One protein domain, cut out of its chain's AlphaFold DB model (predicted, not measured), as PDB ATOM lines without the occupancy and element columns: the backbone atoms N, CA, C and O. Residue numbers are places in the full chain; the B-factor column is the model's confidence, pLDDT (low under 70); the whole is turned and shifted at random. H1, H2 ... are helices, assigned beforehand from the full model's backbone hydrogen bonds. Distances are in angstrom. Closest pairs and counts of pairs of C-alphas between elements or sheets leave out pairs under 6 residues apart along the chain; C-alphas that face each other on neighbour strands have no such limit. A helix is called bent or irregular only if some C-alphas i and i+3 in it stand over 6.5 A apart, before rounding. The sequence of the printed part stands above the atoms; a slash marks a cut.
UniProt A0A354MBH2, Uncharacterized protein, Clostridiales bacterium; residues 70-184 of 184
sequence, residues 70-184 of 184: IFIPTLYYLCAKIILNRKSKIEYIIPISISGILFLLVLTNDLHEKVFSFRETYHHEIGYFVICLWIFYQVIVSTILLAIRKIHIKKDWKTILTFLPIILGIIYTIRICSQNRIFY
ATOM      1  N   ILE A  70      39.067 -41.604 -14.887       97.06
ATOM      2  CA  ILE A  70      39.235 -40.796 -16.098       97.06
ATOM      3  C   ILE A  70      38.970 -39.314 -15.796       97.06
ATOM      4  O   ILE A  70      39.730 -38.433 -16.214       97.06
ATOM      5  N   PHE A  71      37.911 -39.005 -15.041       97.44
ATOM      6  CA  PHE A  71      37.495 -37.617 -14.839       97.44
ATOM      7  C   PHE A  71      38.285 -36.875 -13.750       97.44
ATOM      8  O   PHE A  71      38.404 -35.654 -13.845       97.44
ATOM      9  N   ILE A  72      38.896 -37.552 -12.765       96.75
ATOM     10  CA  ILE A  72      39.790 -36.891 -11.789       96.75
ATOM     11  C   ILE A  72      40.979 -36.207 -12.497       96.75
ATOM     12  O   ILE A  72      41.144 -34.994 -12.321       96.75
ATOM     13  N   PRO A  73      41.777 -36.911 -13.332       96.19
ATOM     14  CA  PRO A  73      42.823 -36.297 -14.151       96.19
ATOM     15  C   PRO A  73      42.301 -35.188 -15.059       96.19
ATOM     16  O   PRO A  73      42.960 -34.160 -15.208       96.19
ATOM     17  N   THR A  74      41.090 -35.346 -15.604       97.44
ATOM     18  CA  THR A  74      40.501 -34.353 -16.511       97.44
ATOM     19  C   THR A  74      40.240 -33.051 -15.764       97.44
ATOM     20  O   THR A  74      40.684 -31.985 -16.190       97.44
ATOM     21  N   LEU A  75      39.593 -33.120 -14.599       96.50
ATOM     22  CA  LEU A  75      39.356 -31.946 -13.759       96.50
ATOM     23  C   LEU A  75      40.666 -31.334 -13.251       96.50
ATOM     24  O   LEU A  75      40.773 -30.108 -13.183       96.50
ATOM     25  N   TYR A  76      41.670 -32.153 -12.930       95.75
ATOM     26  CA  TYR A  76      42.990 -31.674 -12.524       95.75
ATOM     27  C   TYR A  76      43.697 -30.915 -13.658       95.75
ATOM     28  O   TYR A  76      44.201 -29.809 -13.440       95.75
ATOM     29  N   TYR A  77      43.642 -31.435 -14.886       95.62
ATOM     30  CA  TYR A  77      44.180 -30.789 -16.081       95.62
ATOM     31  C   TYR A  77      43.523 -29.438 -16.369       95.62
ATOM     32  O   TYR A  77      44.214 -28.430 -16.554       95.62
ATOM     33  N   LEU A  78      42.191 -29.377 -16.322       94.50
ATOM     34  CA  LEU A  78      41.451 -28.127 -16.505       94.50
ATOM     35  C   LEU A  78      41.748 -27.117 -15.389       94.50
ATOM     36  O   LEU A  78      41.954 -25.931 -15.655       94.50
ATOM     37  N   CYS A  79      41.841 -27.584 -14.143       93.38
ATOM     38  CA  CYS A  79      42.217 -26.757 -13.000       93.38
ATOM     39  C   CYS A  79      43.613 -26.136 -13.187       93.38
ATOM     40  O   CYS A  79      43.787 -24.930 -12.982       93.38
ATOM     41  N   ALA A  80      44.593 -26.919 -13.650       93.06
ATOM     42  CA  ALA A  80      45.932 -26.427 -13.953       93.06
ATOM     43  C   ALA A  80      45.903 -25.329 -15.029       93.06
ATOM     44  O   ALA A  80      46.461 -24.249 -14.828       93.06
ATOM     45  N   LYS A  81      45.185 -25.540 -16.138       91.31
ATOM     46  CA  LYS A  81      45.038 -24.536 -17.208       91.31
ATOM     47  C   LYS A  81      44.432 -23.221 -16.710       91.31
ATOM     48  O   LYS A  81      44.956 -22.152 -17.032       91.31
ATOM     49  N   ILE A  82      43.398 -23.294 -15.866       90.25
ATOM     50  CA  ILE A  82      42.767 -22.120 -15.237       90.25
ATOM     51  C   ILE A  82      43.759 -21.359 -14.375       90.25
ATOM     52  O   ILE A  82      43.830 -20.133 -14.455       90.25
ATOM     53  N   ILE A  83      44.527 -22.073 -13.548       89.25
ATOM     54  CA  ILE A  83      45.548 -21.455 -12.703       89.25
ATOM     55  C   ILE A  83      46.509 -20.661 -13.586       89.25
ATOM     56  O   ILE A  83      46.738 -19.483 -13.306       89.25
ATOM     57  N   LEU A  84      46.998 -21.254 -14.680       87.69
ATOM     58  CA  LEU A  84      47.901 -20.635 -15.657       87.69
ATOM     59  C   LEU A  84      47.257 -19.583 -16.581       87.69
ATOM     60  O   LEU A  84      47.938 -19.103 -17.481       87.69
ATOM     61  N   ASN A  85      45.997 -19.186 -16.363       82.06
ATOM     62  CA  ASN A  85      45.268 -18.233 -17.213       82.06
ATOM     63  C   ASN A  85      45.240 -18.620 -18.709       82.06
ATOM     64  O   ASN A  85      45.028 -17.761 -19.563       82.06
ATOM     65  N   ARG A  86      45.393 -19.908 -19.042       73.88
ATOM     66  CA  ARG A  86      45.220 -20.403 -20.415       73.88
ATOM     67  C   ARG A  86      43.727 -20.620 -20.655       73.88
ATOM     68  O   ARG A  86      43.114 -21.514 -20.068       73.88
ATOM     69  N   LYS A  87      43.115 -19.723 -21.429       64.94
ATOM     70  CA  LYS A  87      41.657 -19.621 -21.589       64.94
ATOM     71  C   LYS A  87      41.263 -19.700 -23.062       64.94
ATOM     72  O   LYS A  87      40.964 -18.682 -23.671       64.94
ATOM     73  N   SER A  88      41.206 -20.906 -23.618       77.31
ATOM     74  CA  SER A  88      40.471 -21.152 -24.862       77.31
ATOM     75  C   SER A  88      39.323 -22.118 -24.577       77.31
ATOM     76  O   SER A  88      39.505 -23.114 -23.884       77.31
ATOM     77  N   LYS A  89      38.109 -21.818 -25.059       78.88
ATOM     78  CA  LYS A  89      36.909 -22.649 -24.821       78.88
ATOM     79  C   LYS A  89      37.106 -24.086 -25.329       78.88
ATOM     80  O   LYS A  89      36.667 -25.039 -24.690       78.88
ATOM     81  N   ILE A  90      37.831 -24.221 -26.437       82.31
ATOM     82  CA  ILE A  90      38.182 -25.492 -27.078       82.31
ATOM     83  C   ILE A  90      39.056 -26.362 -26.159       82.31
ATOM     84  O   ILE A  90      38.802 -27.558 -26.035       82.31
ATOM     85  N   GLU A  91      40.007 -25.768 -25.427       83.69
ATOM     86  CA  GLU A  91      40.865 -26.495 -24.475       83.69
ATOM     87  C   GLU A  91      40.111 -27.075 -23.267       83.69
ATOM     88  O   GLU A  91      40.673 -27.923 -22.574       83.69
ATOM     89  N   TYR A  92      38.861 -26.664 -23.011       85.94
ATOM     90  CA  TYR A  92      38.011 -27.273 -21.976       85.94
ATOM     91  C   TYR A  92      37.130 -28.389 -22.525       85.94
ATOM     92  O   TYR A  92      36.964 -29.412 -21.867       85.94
ATOM     93  N   ILE A  93      36.564 -28.192 -23.716       91.06
ATOM     94  CA  ILE A  93      35.603 -29.133 -24.299       91.06
ATOM     95  C   ILE A  93      36.314 -30.409 -24.741       91.06
ATOM     96  O   ILE A  93      35.873 -31.493 -24.375       91.06
ATOM     97  N   ILE A  94      37.447 -30.293 -25.447       93.94
ATOM     98  CA  ILE A  94      38.151 -31.457 -26.006       93.94
ATOM     99  C   ILE A  94      38.505 -32.494 -24.923       93.94
ATOM    100  O   ILE A  94      38.136 -33.658 -25.097       93.94
ATOM    101  N   PRO A  95      39.149 -32.131 -23.791       95.12
ATOM    102  CA  PRO A  95      39.499 -33.127 -22.785       95.12
ATOM    103  C   PRO A  95      38.282 -33.805 -22.152       95.12
ATOM    104  O   PRO A  95      38.328 -35.001 -21.887       95.12
ATOM    105  N   ILE A  96      37.192 -33.061 -21.930       96.19
ATOM    106  CA  ILE A  96      35.948 -33.604 -21.369       96.19
ATOM    107  C   ILE A  96      35.301 -34.575 -22.359       96.19
ATOM    108  O   ILE A  96      34.901 -35.666 -21.962       96.19
ATOM    109  N   SER A  97      35.229 -34.203 -23.638       96.94
ATOM    110  CA  SER A  97      34.651 -35.039 -24.690       96.94
ATOM    111  C   SER A  97      35.427 -36.340 -24.871       96.94
ATOM    112  O   SER A  97      34.813 -37.403 -24.876       96.94
ATOM    113  N   ILE A  98      36.762 -36.285 -24.945       97.75
ATOM    114  CA  ILE A  98      37.598 -37.492 -25.062       97.75
ATOM    115  C   ILE A  98      37.411 -38.389 -23.834       97.75
ATOM    116  O   ILE A  98      37.168 -39.584 -23.980       97.75
ATOM    117  N   SER A  99      37.442 -37.819 -22.627       97.94
ATOM    118  CA  SER A  99      37.180 -38.560 -21.388       97.94
ATOM    119  C   SER A  99      35.791 -39.203 -21.355       97.94
ATOM    120  O   SER A  99      35.656 -40.340 -20.910       97.94
ATOM    121  N   GLY A 100      34.767 -38.514 -21.865       97.81
ATOM    122  CA  GLY A 100      33.417 -39.055 -22.006       97.81
ATOM    123  C   GLY A 100      33.355 -40.232 -22.977       97.81
ATOM    124  O   GLY A 100      32.795 -41.266 -22.630       97.81
ATOM    125  N   ILE A 101      33.982 -40.116 -24.151       98.00
ATOM    126  CA  ILE A 101      34.043 -41.198 -25.150       98.00
ATOM    127  C   ILE A 101      34.771 -42.421 -24.582       98.00
ATOM    128  O   ILE A 101      34.281 -43.540 -24.704       98.00
ATOM    129  N   LEU A 102      35.911 -42.217 -23.919       97.75
ATOM    130  CA  LEU A 102      36.663 -43.300 -23.283       97.75
ATOM    131  C   LEU A 102      35.872 -43.964 -22.155       97.75
ATOM    132  O   LEU A 102      35.930 -45.179 -22.000       97.75
ATOM    133  N   PHE A 103      35.110 -43.195 -21.378       97.62
ATOM    134  CA  PHE A 103      34.244 -43.764 -20.353       97.62
ATOM    135  C   PHE A 103      33.079 -44.562 -20.956       97.62
ATOM    136  O   PHE A 103      32.779 -45.651 -20.471       97.62
ATOM    137  N   LEU A 104      32.466 -44.077 -22.040       96.81
ATOM    138  CA  LEU A 104      31.438 -44.825 -22.767       96.81
ATOM    139  C   LEU A 104      31.987 -46.144 -23.314       96.81
ATOM    140  O   LEU A 104      31.338 -47.167 -23.134       96.81
ATOM    141  N   LEU A 105      33.201 -46.139 -23.874       96.31
ATOM    142  CA  LEU A 105      33.895 -47.351 -24.321       96.31
ATOM    143  C   LEU A 105      34.042 -48.387 -23.190       96.31
ATOM    144  O   LEU A 105      33.933 -49.584 -23.430       96.31
ATOM    145  N   VAL A 106      34.276 -47.942 -21.951       96.19
ATOM    146  CA  VAL A 106      34.326 -48.838 -20.783       96.19
ATOM    147  C   VAL A 106      32.939 -49.367 -20.427       96.19
ATOM    148  O   VAL A 106      32.794 -50.556 -20.160       96.19
ATOM    149  N   LEU A 107      31.920 -48.505 -20.413       95.19
ATOM    150  CA  LEU A 107      30.549 -48.910 -20.089       95.19
ATOM    151  C   LEU A 107      29.987 -49.920 -21.091       95.19
ATOM    152  O   LEU A 107      29.243 -50.812 -20.698       95.19
ATOM    153  N   THR A 108      30.354 -49.801 -22.366       95.38
ATOM    154  CA  THR A 108      29.917 -50.710 -23.430       95.38
ATOM    155  C   THR A 108      30.799 -51.946 -23.574       95.38
ATOM    156  O   THR A 108      30.647 -52.670 -24.556       95.38
ATOM    157  N   ASN A 109      31.723 -52.204 -22.638       94.50
ATOM    158  CA  ASN A 109      32.725 -53.252 -22.811       94.50
ATOM    159  C   ASN A 109      32.118 -54.639 -23.052       94.50
ATOM    160  O   ASN A 109      32.672 -55.382 -23.851       94.50
ATOM    161  N   ASP A 110      30.969 -54.965 -22.456       91.62
ATOM    162  CA  ASP A 110      30.302 -56.261 -22.663       91.62
ATOM    163  C   ASP A 110      29.901 -56.514 -24.135       91.62
ATOM    164  O   ASP A 110      29.702 -57.656 -24.531       91.62
ATOM    165  N   LEU A 111      29.809 -55.468 -24.970       92.38
ATOM    166  CA  LEU A 111      29.461 -55.589 -26.393       92.38
ATOM    167  C   LEU A 111      30.655 -55.919 -27.293       92.38
ATOM    168  O   LEU A 111      30.471 -56.460 -28.380       92.38
ATOM    169  N   HIS A 112      31.865 -55.517 -26.904       92.44
ATOM    170  CA  HIS A 112      33.022 -55.537 -27.802       92.44
ATOM    171  C   HIS A 112      34.298 -56.100 -27.176       92.44
ATOM    172  O   HIS A 112      35.233 -56.388 -27.917       92.44
ATOM    173  N   GLU A 113      34.365 -56.196 -25.847       91.94
ATOM    174  CA  GLU A 113      35.482 -56.749 -25.071       91.94
ATOM    175  C   GLU A 113      36.844 -56.162 -25.475       91.94
ATOM    176  O   GLU A 113      37.855 -56.844 -25.513       91.94
ATOM    177  N   LYS A 114      36.873 -54.862 -25.809       92.69
ATOM    178  CA  LYS A 114      38.088 -54.155 -26.290       92.69
ATOM    179  C   LYS A 114      38.832 -53.429 -25.178       92.69
ATOM    180  O   LYS A 114      39.923 -52.917 -25.416       92.69
ATOM    181  N   VAL A 115      38.234 -53.319 -23.993       91.00
ATOM    182  CA  VAL A 115      38.897 -52.781 -22.797       91.00
ATOM    183  C   VAL A 115      39.277 -53.929 -21.865       91.00
ATOM    184  O   VAL A 115      40.414 -53.983 -21.398       91.00
ATOM    185  N   PHE A 116      38.348 -54.861 -21.641       90.19
ATOM    186  CA  PHE A 116      38.569 -56.083 -20.871       90.19
ATOM    187  C   PHE A 116      38.004 -57.281 -21.620       90.19
ATOM    188  O   PHE A 116      36.856 -57.230 -22.068       90.19
ATOM    189  N   SER A 117      38.787 -58.354 -21.677       87.56
ATOM    190  CA  SER A 117      38.351 -59.659 -22.165       87.56
ATOM    191  C   SER A 117      38.136 -60.612 -20.988       87.56
ATOM    192  O   SER A 117      38.953 -60.649 -20.061       87.56
ATOM    193  N   PHE A 118      37.027 -61.359 -21.020       81.94
ATOM    194  CA  PHE A 118      36.639 -62.323 -19.981       81.94
ATOM    195  C   PHE A 118      36.529 -63.772 -20.493       81.94
ATOM    196  O   PHE A 118      36.154 -64.645 -19.716       81.94
ATOM    197  N   ARG A 119      36.827 -64.043 -21.776       71.50
ATOM    198  CA  ARG A 119      36.473 -65.315 -22.445       71.50
ATOM    199  C   ARG A 119      37.179 -66.559 -21.911       71.50
ATOM    200  O   ARG A 119      36.567 -67.618 -21.871       71.50
ATOM    201  N   GLU A 120      38.444 -66.445 -21.524       70.31
ATOM    202  CA  GLU A 120      39.245 -67.585 -21.046       70.31
ATOM    203  C   GLU A 120      39.952 -67.218 -19.746       70.31
ATOM    204  O   GLU A 120      39.769 -67.842 -18.702       70.31
ATOM    205  N   THR A 121      40.690 -66.117 -19.793       75.69
ATOM    206  CA  THR A 121      41.349 -65.497 -18.652       75.69
ATOM    207  C   THR A 121      41.187 -63.991 -18.750       75.69
ATOM    208  O   THR A 121      41.100 -63.427 -19.839       75.69
ATOM    209  N   TYR A 122      41.101 -63.325 -17.598       81.56
ATOM    210  CA  TYR A 122      40.982 -61.873 -17.574       81.56
ATOM    211  C   TYR A 122      42.221 -61.228 -18.205       81.56
ATOM    212  O   TYR A 122      43.339 -61.413 -17.715       81.56
ATOM    213  N   HIS A 123      42.002 -60.427 -19.246       82.31
ATOM    214  CA  HIS A 123      43.062 -59.687 -19.921       82.31
ATOM    215  C   HIS A 123      42.696 -58.226 -20.150       82.31
ATOM    216  O   HIS A 123      41.539 -57.855 -20.369       82.31
ATOM    217  N   HIS A 124      43.735 -57.397 -20.092       87.50
ATOM    218  CA  HIS A 124      43.675 -56.001 -20.481       87.50
ATOM    219  C   HIS A 124      43.876 -55.885 -21.984       87.50
ATOM    220  O   HIS A 124      44.923 -56.263 -22.504       87.50
ATOM    221  N   GLU A 125      42.880 -55.328 -22.657       91.19
ATOM    222  CA  GLU A 125      42.881 -55.168 -24.107       91.19
ATOM    223  C   GLU A 125      43.341 -53.765 -24.511       91.19
ATOM    224  O   GLU A 125      43.548 -52.880 -23.674       91.19
ATOM    225  N   ILE A 126      43.502 -53.527 -25.814       90.69
ATOM    226  CA  ILE A 126      44.084 -52.278 -26.332       90.69
ATOM    227  C   ILE A 126      43.380 -51.009 -25.814       90.69
ATOM    228  O   ILE A 126      44.036 -50.005 -25.528       90.69
ATOM    229  N   GLY A 127      42.059 -51.057 -25.611       92.88
ATOM    230  CA  GLY A 127      41.274 -49.946 -25.078       92.88
ATOM    231  C   GLY A 127      41.682 -49.544 -23.659       92.88
ATOM    232  O   GLY A 127      41.681 -48.356 -23.341       92.88
ATOM    233  N   TYR A 128      42.113 -50.495 -22.824       92.44
ATOM    234  CA  TYR A 128      42.638 -50.201 -21.489       92.44
ATOM    235  C   TYR A 128      43.915 -49.356 -21.565       92.44
ATOM    236  O   TYR A 128      44.033 -48.342 -20.874       92.44
ATOM    237  N   PHE A 129      44.847 -49.712 -22.452       91.56
ATOM    238  CA  PHE A 129      46.104 -48.977 -22.609       91.56
ATOM    239  C   PHE A 129      45.891 -47.566 -23.162       91.56
ATOM    240  O   PHE A 129      46.559 -46.632 -22.717       91.56
ATOM    241  N   VAL A 130      44.919 -47.381 -24.061       95.50
ATOM    242  CA  VAL A 130      44.510 -46.051 -24.541       95.50
ATOM    243  C   VAL A 130      43.997 -45.185 -23.384       95.50
ATOM    244  O   VAL A 130      44.383 -44.019 -23.269       95.50
ATOM    245  N   ILE A 131      43.188 -45.749 -22.480       95.38
ATOM    246  CA  ILE A 131      42.702 -45.045 -21.284       95.38
ATOM    247  C   ILE A 131      43.865 -44.677 -20.355       95.38
ATOM    248  O   ILE A 131      43.953 -43.532 -19.909       95.38
ATOM    249  N   CYS A 132      44.780 -45.610 -20.084       93.25
ATOM    250  CA  CYS A 132      45.967 -45.345 -19.271       93.25
ATOM    251  C   CYS A 132      46.816 -44.216 -19.863       93.25
ATOM    252  O   CYS A 132      47.180 -43.287 -19.141       93.25
ATOM    253  N   LEU A 133      47.092 -44.258 -21.169       95.00
ATOM    254  CA  LEU A 133      47.855 -43.224 -21.866       95.00
ATOM    255  C   LEU A 133      47.195 -41.850 -21.710       95.00
ATOM    256  O   LEU A 133      47.876 -40.869 -21.404       95.00
ATOM    257  N   TRP A 134      45.872 -41.784 -21.858       97.31
ATOM    258  CA  TRP A 134      45.105 -40.554 -21.689       97.31
ATOM    259  C   TRP A 134      45.187 -39.992 -20.262       97.31
ATOM    260  O   TRP A 134      45.466 -38.804 -20.075       97.31
ATOM    261  N   ILE A 135      45.014 -40.846 -19.248       95.62
ATOM    262  CA  ILE A 135      45.155 -40.486 -17.829       95.62
ATOM    263  C   ILE A 135      46.568 -39.955 -17.558       95.62
ATOM    264  O   ILE A 135      46.719 -38.866 -16.996       95.62
ATOM    265  N   PHE A 136      47.608 -40.682 -17.981       94.75
ATOM    266  CA  PHE A 136      48.996 -40.275 -17.764       94.75
ATOM    267  C   PHE A 136      49.318 -38.958 -18.459       94.75
ATOM    268  O   PHE A 136      49.908 -38.083 -17.829       94.75
ATOM    269  N   TYR A 137      48.881 -38.775 -19.705       96.06
ATOM    270  CA  TYR A 137      49.037 -37.515 -20.424       96.06
ATOM    271  C   TYR A 137      48.471 -36.337 -19.617       96.06
ATOM    272  O   TYR A 137      49.178 -35.356 -19.368       96.06
ATOM    273  N   GLN A 138      47.227 -36.445 -19.143       96.25
ATOM    274  CA  GLN A 138      46.580 -35.371 -18.391       96.25
ATOM    275  C   GLN A 138      47.311 -35.057 -17.083       96.25
ATOM    276  O   GLN A 138      47.558 -33.880 -16.797       96.25
ATOM    277  N   VAL A 139      47.689 -36.076 -16.301       94.88
ATOM    278  CA  VAL A 139      48.404 -35.887 -15.026       94.88
ATOM    279  C   VAL A 139      49.801 -35.312 -15.261       94.88
ATOM    280  O   VAL A 139      50.159 -34.322 -14.633       94.88
ATOM    281  N   ILE A 140      50.577 -35.860 -16.199       94.44
ATOM    282  CA  ILE A 140      51.945 -35.402 -16.482       94.44
ATOM    283  C   ILE A 140      51.939 -33.942 -16.933       94.44
ATOM    284  O   ILE A 140      52.643 -33.117 -16.350       94.44
ATOM    285  N   VAL A 141      51.116 -33.593 -17.926       93.69
ATOM    286  CA  VAL A 141      51.080 -32.223 -18.457       93.69
ATOM    287  C   VAL A 141      50.641 -31.236 -17.378       93.69
ATOM    288  O   VAL A 141      51.262 -30.189 -17.206       93.69
ATOM    289  N   SER A 142      49.596 -31.556 -16.616       93.19
ATOM    290  CA  SER A 142      49.100 -30.671 -15.558       93.19
ATOM    291  C   SER A 142      50.102 -30.488 -14.417       93.19
ATOM    292  O   SER A 142      50.326 -29.352 -13.985       93.19
ATOM    293  N   THR A 143      50.773 -31.558 -13.988       92.88
ATOM    294  CA  THR A 143      51.844 -31.491 -12.992       92.88
ATOM    295  C   THR A 143      53.030 -30.670 -13.494       92.88
ATOM    296  O   THR A 143      53.491 -29.799 -12.760       92.88
ATOM    297  N   ILE A 144      53.478 -30.853 -14.742       91.94
ATOM    298  CA  ILE A 144      54.560 -30.050 -15.339       91.94
ATOM    299  C   ILE A 144      54.179 -28.565 -15.382       91.94
ATOM    300  O   ILE A 144      54.955 -27.720 -14.934       91.94
ATOM    301  N   LEU A 145      52.975 -28.227 -15.859       90.81
ATOM    302  CA  LEU A 145      52.511 -26.836 -15.940       90.81
ATOM    303  C   LEU A 145      52.506 -26.153 -14.563       90.81
ATOM    304  O   LEU A 145      52.944 -25.007 -14.428       90.81
ATOM    305  N   LEU A 146      52.027 -26.851 -13.532       90.38
ATOM    306  CA  LEU A 146      52.002 -26.331 -12.165       90.38
ATOM    307  C   LEU A 146      53.399 -26.279 -11.535       90.38
ATOM    308  O   LEU A 146      53.700 -25.314 -10.831       90.38
ATOM    309  N   ALA A 147      54.259 -27.262 -11.810       89.31
ATOM    310  CA  ALA A 147      55.636 -27.305 -11.329       89.31
ATOM    311  C   ALA A 147      56.467 -26.149 -11.895       89.31
ATOM    312  O   ALA A 147      57.099 -25.438 -11.120       89.31
ATOM    313  N   ILE A 148      56.400 -25.894 -13.208       87.12
ATOM    314  CA  ILE A 148      57.089 -24.761 -13.852       87.12
ATOM    315  C   ILE A 148      56.643 -23.443 -13.219       87.12
ATOM    316  O   ILE A 148      57.477 -22.630 -12.819       87.12
ATOM    317  N   ARG A 149      55.328 -23.246 -13.057       85.69
ATOM    318  CA  ARG A 149      54.794 -22.049 -12.398       85.69
ATOM    319  C   ARG A 149      55.321 -21.918 -10.970       85.69
ATOM    320  O   ARG A 149      55.707 -20.827 -10.561       85.69
ATOM    321  N   LYS A 150      55.313 -23.010 -10.201       84.69
ATOM    322  CA  LYS A 150      55.777 -23.002  -8.813       84.69
ATOM    323  C   LYS A 150      57.267 -22.675  -8.735       84.69
ATOM    324  O   LYS A 150      57.609 -21.803  -7.952       84.69
ATOM    325  N   ILE A 151      58.108 -23.293  -9.566       83.75
ATOM    326  CA  ILE A 151      59.557 -23.033  -9.642       83.75
ATOM    327  C   ILE A 151      59.835 -21.570  -9.995       83.75
ATOM    328  O   ILE A 151      60.713 -20.960  -9.391       83.75
ATOM    329  N   HIS A 152      59.063 -21.001 -10.926       81.50
ATOM    330  CA  HIS A 152      59.183 -19.595 -11.306       81.50
ATOM    331  C   HIS A 152      58.838 -18.641 -10.149       81.50
ATOM    332  O   HIS A 152      59.475 -17.605 -10.003       81.50
ATOM    333  N   ILE A 153      57.867 -18.999  -9.299       80.75
ATOM    334  CA  ILE A 153      57.488 -18.205  -8.115       80.75
ATOM    335  C   ILE A 153      58.471 -18.425  -6.954       80.75
ATOM    336  O   ILE A 153      58.829 -17.488  -6.248       80.75
ATOM    337  N   LYS A 154      58.869 -19.677  -6.709       79.62
ATOM    338  CA  LYS A 154      59.720 -20.086  -5.592       79.62
ATOM    339  C   LYS A 154      60.526 -21.322  -5.998       79.62
ATOM    340  O   LYS A 154      59.947 -22.379  -6.249       79.62
ATOM    341  N   LYS A 155      61.861 -21.216  -5.997       75.81
ATOM    342  CA  LYS A 155      62.798 -22.341  -6.204       75.81
ATOM    343  C   LYS A 155      62.772 -23.310  -5.009       75.81
ATOM    344  O   LYS A 155      63.693 -23.367  -4.205       75.81
ATOM    345  N   ASP A 156      61.666 -24.030  -4.865       78.50
ATOM    346  CA  ASP A 156      61.391 -24.964  -3.774       78.50
ATOM    347  C   ASP A 156      61.610 -26.412  -4.237       78.50
ATOM    348  O   ASP A 156      60.892 -26.901  -5.118       78.50
ATOM    349  N   TRP A 157      62.563 -27.112  -3.613       76.12
ATOM    350  CA  TRP A 157      62.896 -28.512  -3.913       76.12
ATOM    351  C   TRP A 157      61.701 -29.453  -3.726       76.12
ATOM    352  O   TRP A 157      61.575 -30.451  -4.436       76.12
ATOM    353  N   LYS A 158      60.750 -29.098  -2.846       80.50
ATOM    354  CA  LYS A 158      59.524 -29.878  -2.615       80.50
ATOM    355  C   LYS A 158      58.639 -29.966  -3.857       80.50
ATOM    356  O   LYS A 158      57.695 -30.745  -3.881       80.50
ATOM    357  N   THR A 159      58.916 -29.185  -4.903       79.56
ATOM    358  CA  THR A 159      58.248 -29.327  -6.205       79.56
ATOM    359  C   THR A 159      58.499 -30.702  -6.830       79.56
ATOM    360  O   THR A 159      57.590 -31.232  -7.468       79.56
ATOM    361  N   ILE A 160      59.654 -31.326  -6.566       79.38
ATOM    362  CA  ILE A 160      59.984 -32.687  -7.025       79.38
ATOM    363  C   ILE A 160      58.989 -33.716  -6.459       79.38
ATOM    364  O   ILE A 160      58.585 -34.637  -7.164       79.38
ATOM    365  N   LEU A 161      58.496 -33.507  -5.231       82.75
ATOM    366  CA  LEU A 161      57.522 -34.398  -4.588       82.75
ATOM    367  C   LEU A 161      56.199 -34.497  -5.369       82.75
ATOM    368  O   LEU A 161      55.504 -35.505  -5.280       82.75
ATOM    369  N   THR A 162      55.866 -33.489  -6.181       81.62
ATOM    370  CA  THR A 162      54.656 -33.487  -7.023       81.62
ATOM    371  C   THR A 162      54.680 -34.586  -8.091       81.62
ATOM    372  O   THR A 162      53.622 -35.004  -8.550       81.62
ATOM    373  N   PHE A 163      55.863 -35.079  -8.474       86.12
ATOM    374  CA  PHE A 163      56.017 -36.148  -9.465       86.12
ATOM    375  C   PHE A 163      55.927 -37.555  -8.859       86.12
ATOM    376  O   PHE A 163      55.720 -38.521  -9.591       86.12
ATOM    377  N   LEU A 164      56.022 -37.686  -7.531       86.62
ATOM    378  CA  LEU A 164      55.984 -38.979  -6.845       86.62
ATOM    379  C   LEU A 164      54.726 -39.809  -7.182       86.62
ATOM    380  O   LEU A 164      54.880 -40.988  -7.504       86.62
ATOM    381  N   PRO A 165      53.496 -39.247  -7.198       84.44
ATOM    382  CA  PRO A 165      52.302 -40.018  -7.551       84.44
ATOM    383  C   PRO A 165      52.330 -40.572  -8.982       84.44
ATOM    384  O   PRO A 165      51.786 -41.645  -9.228       84.44
ATOM    385  N   ILE A 166      52.985 -39.872  -9.917       88.56
ATOM    386  CA  ILE A 166      53.111 -40.306 -11.316       88.56
ATOM    387  C   ILE A 166      54.011 -41.539 -11.391       88.56
ATOM    388  O   ILE A 166      53.632 -42.540 -11.993       88.56
ATOM    389  N   ILE A 167      55.169 -41.489 -10.726       87.38
ATOM    390  CA  ILE A 167      56.127 -42.602 -10.679       87.38
ATOM    391  C   ILE A 167      55.468 -43.840 -10.061       87.38
ATOM    392  O   ILE A 167      55.535 -44.929 -10.629       87.38
ATOM    393  N   LEU A 168      54.763 -43.667  -8.938       87.12
ATOM    394  CA  LEU A 168      54.022 -44.752  -8.291       87.12
ATOM    395  C   LEU A 168      52.931 -45.330  -9.207       87.12
ATOM    396  O   LEU A 168      52.779 -46.549  -9.275       87.12
ATOM    397  N   GLY A 169      52.211 -44.479  -9.944       84.06
ATOM    398  CA  GLY A 169      51.203 -44.906 -10.914       84.06
ATOM    399  C   GLY A 169      51.784 -45.737 -12.062       84.06
ATOM    400  O   GLY A 169      51.204 -46.759 -12.436       84.06
ATOM    401  N   ILE A 170      52.949 -45.349 -12.588       86.44
ATOM    402  CA  ILE A 170      53.654 -46.089 -13.647       86.44
ATOM    403  C   ILE A 170      54.091 -47.464 -13.135       86.44
ATOM    404  O   ILE A 170      53.755 -48.477 -13.747       86.44
ATOM    405  N   ILE A 171      54.765 -47.518 -11.979       88.00
ATOM    406  CA  ILE A 171      55.215 -48.778 -11.361       88.00
ATOM    407  C   ILE A 171      54.027 -49.719 -11.130       88.00
ATOM    408  O   ILE A 171      54.098 -50.911 -11.430       88.00
ATOM    409  N   TYR A 172      52.917 -49.180 -10.625       84.00
ATOM    410  CA  TYR A 172      51.702 -49.949 -10.389       84.00
ATOM    411  C   TYR A 172      51.113 -50.522 -11.686       84.00
ATOM    412  O   TYR A 172      50.768 -51.702 -11.728       84.00
ATOM    413  N   THR A 173      51.065 -49.726 -12.758       82.81
ATOM    414  CA  THR A 173      50.546 -50.162 -14.067       82.81
ATOM    415  C   THR A 173      51.421 -51.259 -14.680       82.81
ATOM    416  O   THR A 173      50.894 -52.265 -15.150       82.81
ATOM    417  N   ILE A 174      52.752 -51.128 -14.601       84.25
ATOM    418  CA  ILE A 174      53.701 -52.156 -15.063       84.25
ATOM    419  C   ILE A 174      53.478 -53.470 -14.308       84.25
ATOM    420  O   ILE A 174      53.399 -54.538 -14.916       84.25
ATOM    421  N   ARG A 175      53.318 -53.401 -12.982       83.44
ATOM    422  CA  ARG A 175      53.070 -54.586 -12.152       83.44
ATOM    423  C   ARG A 175      51.754 -55.277 -12.508       83.44
ATOM    424  O   ARG A 175      51.717 -56.502 -12.529       83.44
ATOM    425  N   ILE A 176      50.694 -54.517 -12.786       75.56
ATOM    426  CA  ILE A 176      49.407 -55.075 -13.230       75.56
ATOM    427  C   ILE A 176      49.562 -55.772 -14.577       75.56
ATOM    428  O   ILE A 176      49.147 -56.920 -14.717       75.56
ATOM    429  N   CYS A 177      50.195 -55.099 -15.538       70.56
ATOM    430  CA  CYS A 177      50.396 -55.636 -16.877       70.56
ATOM    431  C   CYS A 177      51.229 -56.925 -16.853       70.56
ATOM    432  O   CYS A 177      50.968 -57.845 -17.614       70.56
ATOM    433  N   SER A 178      52.187 -57.027 -15.927       70.31
ATOM    434  CA  SER A 178      52.980 -58.242 -15.717       70.31
ATOM    435  C   SER A 178      52.200 -59.390 -15.063       70.31
ATOM    436  O   SER A 178      52.634 -60.534 -15.171       70.31
ATOM    437  N   GLN A 179      51.107 -59.116 -14.342       65.00
ATOM    438  CA  GLN A 179      50.411 -60.123 -13.535       65.00
ATOM    439  C   GLN A 179      49.052 -60.557 -14.095       65.00
ATOM    440  O   GLN A 179      48.499 -61.508 -13.549       65.00
ATOM    441  N   ASN A 180      48.502 -59.897 -15.127       61.53
ATOM    442  CA  ASN A 180      47.154 -60.164 -15.669       61.53
ATOM    443  C   ASN A 180      46.084 -60.342 -14.568       61.53
ATOM    444  O   ASN A 180      45.193 -61.183 -14.666       61.53
ATOM    445  N   ARG A 181      46.181 -59.586 -13.463       57.03
ATOM    446  CA  ARG A 181      45.258 -59.715 -12.324       57.03
ATOM    447  C   ARG A 181      44.155 -58.669 -12.375       57.03
ATOM    448  O   ARG A 181      44.415 -57.486 -12.584       57.03
ATOM    449  N   ILE A 182      42.941 -59.113 -12.058       53.16
ATOM    450  CA  ILE A 182      41.816 -58.247 -11.703       53.16
ATOM    451  C   ILE A 182      42.208 -57.434 -10.461       53.16
ATOM    452  O   ILE A 182      42.892 -57.928  -9.562       53.16
ATOM    453  N   PHE A 183      41.787 -56.172 -10.400       52.44
ATOM    454  CA  PHE A 183      41.988 -55.330  -9.224       52.44
ATOM    455  C   PHE A 183      41.217 -55.921  -8.030       52.44
ATOM    456  O   PHE A 183      39.988 -55.810  -7.961       52.44
ATOM    457  N   TYR A 184      41.946 -56.543  -7.099       40.12
ATOM    458  CA  TYR A 184      41.437 -57.046  -5.819       40.12
ATOM    459  C   TYR A 184      41.700 -56.073  -4.672       40.12
ATOM    460  O   TYR A 184      42.771 -55.433  -4.639       40.12
TER     461      TYR A 184
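What this domain is: This is residues 70 to 184 of the 184 residues of an uncharacterized protein of Clostridiales bacterium (UniProt A0A354MBH2). Four longer helices run nearly along one common axis and make a loose, flat slab: H1, H2 and H4 form an up-and-down bundle, and H5 folds back along H4 on the side away from H1 and H2. Little H3 and the loop of residues 113 to 125 lie at one end of the slab. The printed part has 115 residues with five named helices, H1 to H5 in that order along the chain, and no named strand; the class is all helix. The whole is loose, with a radius of gyration of the C-alphas of 16.8 A, and spans 54 by 33 by 18 A.

How they stand to each other: H1, residues 70 to 83, and H2, residues 90 to 107, form a helical hairpin: they touch at a shallow tilt of 9 degrees, opposite ways, the closest C-alphas being those of Ile 70 and Ser 99, 6.1 A apart. H1 also touches H4, residues 126 to 153, at a shallow tilt of 24 degrees, the same way, with the C-alphas of Tyr 77 and Ser 142 closest at 4.9 A. H2 and H4 are close but not clearly touching; their closest C-alphas, of Leu 102 and Ile 131, are 6.6 A apart. H3, residues 109 to 112, meets H2 only through their link and is apart from H4. H4 and H5, residues 157 to 179, form a second helical hairpin, opposite ways at a shallow tilt of 10 degrees; H5 touches H4 with residues 159 to 166 alone, the C-alphas of Ala 147 and Thr 159 being closest at 6.1 A. H5 is apart from H1, H2 and H3. In H1 and H4 every O i to N i+4 pair is within hydrogen-bond range, against 12 of 14 in H2 and 13 of 19 in H5; H3 is too short for such a pair.

Where its parts are: H1 begins at C-alpha 70 (39.235, -40.796, -16.098) and is 20.6 A from first to last C-alpha; H2 measures 25.6 A and H3 5.5 A. H4, the longest helix, runs 40.9 A from C-alpha 126 (44.084, -52.278, -26.332). H5 measures 35.3 A and ends at C-alpha 179 (50.411, -60.123, -13.535). It has a kink of 28 degrees near residue 164 and is only just irregular, C-alphas 162 and 165 being 7.0 A apart.

The domain as a whole: The C-alphas farthest apart, of Glu 120 and Ile 153, are 54.2 A from each other. The link from H3 to H4 is long, and in it residues 116 to 117 pair antiparallel with residues 123 to 124. The printed part has no cut and ends at residue 184, the chain's last. Its mean pLDDT is 86.8; residue 87 and residues 179 to 184 are under 70.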